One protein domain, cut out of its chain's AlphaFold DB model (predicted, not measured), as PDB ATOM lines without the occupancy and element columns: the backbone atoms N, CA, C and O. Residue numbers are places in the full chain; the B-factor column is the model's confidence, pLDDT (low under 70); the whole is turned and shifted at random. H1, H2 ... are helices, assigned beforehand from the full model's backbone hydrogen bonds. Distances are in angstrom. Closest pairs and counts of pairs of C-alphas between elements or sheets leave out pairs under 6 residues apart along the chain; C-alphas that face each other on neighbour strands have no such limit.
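Overview. This is residues 37 to 82 of the 82 residues of an uncharacterized protein of Pedobacter sp. CJ43 (UniProt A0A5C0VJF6). Two helices, H1 and then H2, are spread wide as an open V with an empty space between its arms, joined by a link, residues 58 to 65, at the point of the V. A short lead of residues 37 to 42 comes before H1. The printed part has 46 residues, with two named helices and no named strand; the class is all helix. It is extended, with a radius of gyration of the C-alphas of 15.8 A, and spans 45 by 29 by 12 A, only just flat.

Along the chain. H1, residues 43 to 57, begins at C-alpha 43 (-23.079, 6.636, -26.740) and is 20.9 A long from first to last C-alpha. H2, residues 66 to 80, is 21.2 A long and ends at C-alpha 80 (-28.583, 42.268, -11.581).

Arrangement. H1 and H2 are apart, with no C-alpha of the one within 8 A of the other. Residues 37 to 51 and 65 to 82 stand free. In H1 and H2 every O i to N i+4 pair is within hydrogen-bond range.

Size, cuts and confidence. The two C-alphas farthest apart, of Glu 41 and Ser 82, are 44.9 A apart. The printed part has no cut, and the link from H1 to H2 is short. Residues 80 to 82 are under 70 in pLDDT.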
ATOM      1  N   PHE A  37     -19.310  18.269 -33.730       73.38
ATOM      2  CA  PHE A  37     -19.410  17.310 -32.653       73.38
ATOM      3  C   PHE A  37     -20.772  16.636 -32.801       73.38
ATOM      4  O   PHE A  37     -21.788  17.147 -32.324       73.38
ATOM      5  N   ASN A  38     -20.779  15.502 -33.502       82.06
ATOM      6  CA  ASN A  38     -21.929  14.631 -33.665       82.06
ATOM      7  C   ASN A  38     -22.225  13.996 -32.307       82.06
ATOM      8  O   ASN A  38     -21.945  12.825 -32.070       82.06
ATOM      9  N   TRP A  39     -22.766  14.784 -31.379       84.44
ATOM     10  CA  TRP A  39     -23.050  14.364 -30.008       84.44
ATOM     11  C   TRP A  39     -23.978  13.143 -29.966       84.44
ATOM     12  O   TRP A  39     -23.962  12.389 -29.000       84.44
ATOM     13  N   TRP A  40     -24.759  12.922 -31.028       85.62
ATOM     14  CA  TRP A  40     -25.612  11.747 -31.205       85.62
ATOM     15  C   TRP A  40     -24.838  10.451 -31.515       85.62
ATOM     16  O   TRP A  40     -25.408   9.368 -31.408       85.62
ATOM     17  N   GLU A  41     -23.562  10.529 -31.903       87.75
ATOM     18  CA  GLU A  41     -22.671   9.369 -32.074       87.75
ATOM     19  C   GLU A  41     -21.967   8.974 -30.764       87.75
ATOM     20  O   GLU A  41     -21.498   7.841 -30.627       87.75
ATOM     21  N   ASP A  42     -21.927   9.879 -29.783       90.69
ATOM     22  CA  ASP A  42     -21.386   9.615 -28.453       90.69
ATOM     23  C   ASP A  42     -22.411   8.847 -27.606       90.69
ATOM     24  O   ASP A  42     -23.384   9.389 -27.077       90.69
ATOM     25  N   LYS A  43     -22.184   7.537 -27.475       93.06
ATOM     26  CA  LYS A  43     -23.079   6.636 -26.740       93.06
ATOM     27  C   LYS A  43     -23.195   6.980 -25.258       93.06
ATOM     28  O   LYS A  43     -24.251   6.725 -24.679       93.06
ATOM     29  N   ASP A  44     -22.141   7.516 -24.648       94.25
ATOM     30  CA  ASP A  44     -22.150   7.843 -23.226       94.25
ATOM     31  C   ASP A  44     -22.990   9.103 -22.981       94.25
ATOM     32  O   ASP A  44     -23.815   9.120 -22.064       94.25
ATOM     33  N   LEU A  45     -22.882  10.105 -23.861       92.88
ATOM     34  CA  LEU A  45     -23.750  11.289 -23.832       92.88
ATOM     35  C   LEU A  45     -25.216  10.951 -24.109       92.88
ATOM     36  O   LEU A  45     -26.102  11.396 -23.377       92.88
ATOM     37  N   VAL A  46     -25.489  10.138 -25.135       96.12
ATOM     38  CA  VAL A  46     -26.862   9.711 -25.453       96.12
ATOM     39  C   VAL A  46     -27.483   8.974 -24.264       96.12
ATOM     40  O   VAL A  46     -28.624   9.255 -23.891       96.12
ATOM     41  N   LYS A  47     -26.724   8.086 -23.614       96.06
ATOM     42  CA  LYS A  47     -27.185   7.358 -22.429       96.06
ATOM     43  C   LYS A  47     -27.483   8.288 -21.251       96.06
ATOM     44  O   LYS A  47     -28.518   8.114 -20.607       96.06
ATOM     45  N   ASP A  48     -26.632   9.281 -20.980       94.69
ATOM     46  CA  ASP A  48     -26.905  10.279 -19.936       94.69
ATOM     47  C   ASP A  48     -28.220  11.025 -20.204       94.69
ATOM     48  O   ASP A  48     -29.059  11.174 -19.309       94.69
ATOM     49  N   PHE A  49     -28.454  11.441 -21.450       92.88
ATOM     50  CA  PHE A  49     -29.683  12.140 -21.821       92.88
ATOM     51  C   PHE A  49     -30.920  11.257 -21.660       92.88
ATOM     52  O   PHE A  49     -31.916  11.701 -21.081       92.88
ATOM     53  N   GLU A  50     -30.862   9.999 -22.095       94.06
ATOM     54  CA  GLU A  50     -31.948   9.042 -21.872       94.06
ATOM     55  C   GLU A  50     -32.241   8.838 -20.383       94.06
ATOM     56  O   GLU A  50     -33.407   8.822 -19.974       94.06
ATOM     57  N   ASP A  51     -31.206   8.714 -19.554       93.25
ATOM     58  CA  ASP A  51     -31.353   8.531 -18.112       93.25
ATOM     59  C   ASP A  51     -31.945   9.776 -17.443       93.25
ATOM     60  O   ASP A  51     -32.818   9.657 -16.577       93.25
ATOM     61  N   ARG A  52     -31.555  10.981 -17.874       89.38
ATOM     62  CA  ARG A  52     -32.150  12.246 -17.412       89.38
ATOM     63  C   ARG A  52     -33.622  12.352 -17.794       89.38
ATOM     64  O   ARG A  52     -34.437  12.734 -16.952       89.38
ATOM     65  N   VAL A  53     -33.983  11.963 -19.017       88.06
ATOM     66  CA  VAL A  53     -35.381  11.927 -19.471       88.06
ATOM     67  C   VAL A  53     -36.191  10.919 -18.657       88.06
ATOM     68  O   VAL A  53     -37.291  11.244 -18.210       88.06
ATOM     69  N   LYS A  54     -35.657   9.715 -18.408       89.94
ATOM     70  CA  LYS A  54     -36.319   8.713 -17.555       89.94
ATOM     71  C   LYS A  54     -36.537   9.252 -16.146       89.94
ATOM     72  O   LYS A  54     -37.668   9.188 -15.675       89.94
ATOM     73  N   LYS A  55     -35.498   9.834 -15.529       87.06
ATOM     74  CA  LYS A  55     -35.548  10.461 -14.195       87.06
ATOM     75  C   LYS A  55     -36.553  11.614 -14.105       87.06
ATOM     76  O   LYS A  55     -37.120  11.869 -13.050       87.06
ATOM     77  N   CYS A  56     -36.765  12.335 -15.200       83.75
ATOM     78  CA  CYS A  56     -37.784  13.375 -15.276       83.75
ATOM     79  C   CYS A  56     -39.195  12.764 -15.350       83.75
ATOM     80  O   CYS A  56     -40.067  13.115 -14.559       83.75
ATOM     81  N   LYS A  57     -39.409  11.778 -16.233       83.06
ATOM     82  CA  LYS A  57     -40.714  11.117 -16.426       83.06
ATOM     83  C   LYS A  57     -41.217  10.366 -15.196       83.06
ATOM     84  O   LYS A  57     -42.416  10.323 -14.958       83.06
ATOM     85  N   ASN A  58     -40.318   9.754 -14.434       87.81
ATOM     86  CA  ASN A  58     -40.656   9.038 -13.205       87.81
ATOM     87  C   ASN A  58     -40.640   9.954 -11.959       87.81
ATOM     88  O   ASN A  58     -40.701   9.447 -10.841       87.81
ATOM     89  N   GLY A  59     -40.539  11.279 -12.137       81.31
ATOM     90  CA  GLY A  59     -40.614  12.271 -11.059       81.31
ATOM     91  C   GLY A  59     -39.430  12.260 -10.086       81.31
ATOM     92  O   GLY A  59     -39.509  12.870  -9.026       81.31
ATOM     93  N   THR A  60     -38.339  11.563 -10.422       80.56
ATOM     94  CA  THR A  60     -37.142  11.461  -9.567       80.56
ATOM     95  C   THR A  60     -36.266  12.714  -9.658       80.56
ATOM     96  O   THR A  60     -35.622  13.095  -8.686       80.56
ATOM     97  N   ASN A  61     -36.262  13.378 -10.814       79.69
ATOM     98  CA  ASN A  61     -35.639  14.681 -11.011       79.69
ATOM     99  C   ASN A  61     -36.709  15.771 -11.066       79.69
ATOM    100  O   ASN A  61     -37.722  15.617 -11.750       79.69
ATOM    101  N   LYS A  62     -36.431  16.906 -10.414       75.62
ATOM    102  CA  LYS A  62     -37.262  18.105 -10.513       75.62
ATOM    103  C   LYS A  62     -37.229  18.616 -11.954       75.62
ATOM    104  O   LYS A  62     -36.185  19.047 -12.442       75.62
ATOM    105  N   ALA A  63     -38.364  18.517 -12.632       76.31
ATOM    106  CA  ALA A  63     -38.616  19.240 -13.865       76.31
ATOM    107  C   ALA A  63     -39.119  20.636 -13.503       76.31
ATOM    108  O   ALA A  63     -39.816  20.790 -12.501       76.31
ATOM    109  N   PHE A  64     -38.772  21.618 -14.320       81.06
ATOM    110  CA  PHE A  64     -39.357  22.945 -14.240       81.06
ATOM    111  C   PHE A  64     -40.217  23.143 -15.479       81.06
ATOM    112  O   PHE A  64     -39.815  22.781 -16.588       81.06
ATOM    113  N   SER A  65     -41.408  23.676 -15.270       83.31
ATOM    114  CA  SER A  65     -42.225  24.226 -16.341       83.31
ATOM    115  C   SER A  65     -41.530  25.439 -16.967       83.31
ATOM    116  O   SER A  65     -40.645  26.050 -16.362       83.31
ATOM    117  N   LEU A  66     -41.913  25.783 -18.197       85.69
ATOM    118  CA  LEU A  66     -41.351  26.956 -18.869       85.69
ATOM    119  C   LEU A  66     -41.695  28.236 -18.098       85.69
ATOM    120  O   LEU A  66     -40.855  29.116 -17.961       85.69
ATOM    121  N   GLU A  67     -42.881  28.281 -17.496       88.62
ATOM    122  CA  GLU A  67     -43.353  29.393 -16.680       88.62
ATOM    123  C   GLU A  67     -42.515  29.580 -15.403       88.62
ATOM    124  O   GLU A  67     -42.225  30.712 -15.010       88.62
ATOM    125  N   GLU A  68     -42.090  28.488 -14.756       86.38
ATOM    126  CA  GLU A  68     -41.175  28.551 -13.607       86.38
ATOM    127  C   GLU A  68     -39.794  29.076 -14.014       86.38
ATOM    128  O   GLU A  68     -39.205  29.882 -13.290       86.38
ATOM    129  N   ILE A  69     -39.296  28.653 -15.178       88.38
ATOM    130  CA  ILE A  69     -38.010  29.111 -15.718       88.38
ATOM    131  C   ILE A  69     -38.072  30.607 -16.043       88.38
ATOM    132  O   ILE A  69     -37.177  31.352 -15.644       88.38
ATOM    133  N   ASP A  70     -39.134  31.065 -16.707       90.88
ATOM    134  CA  ASP A  70     -39.326  32.476 -17.053       90.88
ATOM    135  C   ASP A  70     -39.406  33.355 -15.799       90.88
ATOM    136  O   ASP A  70     -38.745  34.393 -15.711       90.88
ATOM    137  N   ALA A  71     -40.153  32.912 -14.785       90.62
ATOM    138  CA  ALA A  71     -40.249  33.621 -13.514       90.62
ATOM    139  C   ALA A  71     -38.890  33.736 -12.802       90.62
ATOM    140  O   ALA A  71     -38.594  34.771 -12.198       90.62
ATOM    141  N   ASP A  72     -38.053  32.698 -12.860       88.62
ATOM    142  CA  ASP A  72     -36.717  32.728 -12.264       88.62
ATOM    143  C   ASP A  72     -35.742  33.605 -13.062       88.62
ATOM    144  O   ASP A  72     -34.952  34.339 -12.462       88.62
ATOM    145  N   ILE A  73     -35.841  33.627 -14.395       90.25
ATOM    146  CA  ILE A  73     -35.068  34.545 -15.245       90.25
ATOM    147  C   ILE A  73     -35.389  36.005 -14.900       90.25
ATOM    148  O   ILE A  73     -34.470  36.813 -14.744       90.25
ATOM    149  N   GLU A  74     -36.666  36.354 -14.736       91.94
ATOM    150  CA  GLU A  74     -37.069  37.723 -14.386       91.94
ATOM    151  C   GLU A  74     -36.565  38.144 -12.996       91.94
ATOM    152  O   GLU A  74     -36.089  39.268 -12.825       91.94
ATOM    153  N   LYS A  75     -36.549  37.229 -12.015       87.69
ATOM    154  CA  LYS A  75     -35.934  37.493 -10.698       87.69
ATOM    155  C   LYS A  75     -34.431  37.759 -10.802       87.69
ATOM    156  O   LYS A  75     -33.920  38.660 -10.139       87.69
ATOM    157  N   ILE A  76     -33.713  36.988 -11.622       90.88
ATOM    158  CA  ILE A  76     -32.266  37.161 -11.816       90.88
ATOM    159  C   ILE A  76     -31.970  38.512 -12.475       90.88
ATOM    160  O   ILE A  76     -31.081  39.237 -12.021       90.88
ATOM    161  N   LYS A  77     -32.735  38.892 -13.506       86.50
ATOM    162  CA  LYS A  77     -32.607  40.205 -14.160       86.50
ATOM    163  C   LYS A  77     -32.843  41.353 -13.179       86.50
ATOM    164  O   LYS A  77     -32.044  42.284 -13.148       86.50
ATOM    165  N   ALA A  78     -33.885  41.266 -12.349       82.19
ATOM    166  CA  ALA A  78     -34.191  42.286 -11.346       82.19
ATOM    167  C   ALA A  78     -33.062  42.457 -10.311       82.19
ATOM    168  O   ALA A  78     -32.733  43.581  -9.945       82.19
ATOM    169  N   ASN A  79     -32.415  41.361  -9.897       75.56
ATOM    170  CA  ASN A  79     -31.293  41.395  -8.951       75.56
ATOM    171  C   ASN A  79     -29.960  41.857  -9.562       75.56
ATOM    172  O   ASN A  79     -29.050  42.201  -8.817       75.56
ATOM    173  N   THR A  80     -29.822  41.850 -10.891       66.88
ATOM    174  CA  THR A  80     -28.583  42.268 -11.581       66.88
ATOM    175  C   THR A  80     -28.579  43.771 -11.908       66.88
ATOM    176  O   THR A  80     -27.550  44.317 -12.294       66.88
ATOM    177  N   ILE A  81     -29.725  44.449 -11.758       59.38
ATOM    178  CA  ILE A  81     -29.911  45.885 -12.044       59.38
ATOM    179  C   ILE A  81     -29.994  46.726 -10.742       59.38
ATOM    180  O   ILE A  81     -30.153  47.944 -10.803       59.38
ATOM    181  N   SER A  82     -29.839  46.107  -9.564       50.25
ATOM    182  CA  SER A  82     -29.695  46.803  -8.270       50.25
ATOM    183  C   SER A  82     -28.238  46.918  -7.839       50.25
ATOM    184  O   SER A  82     -27.996  47.801  -6.985       50.25
TER     185      SER A  82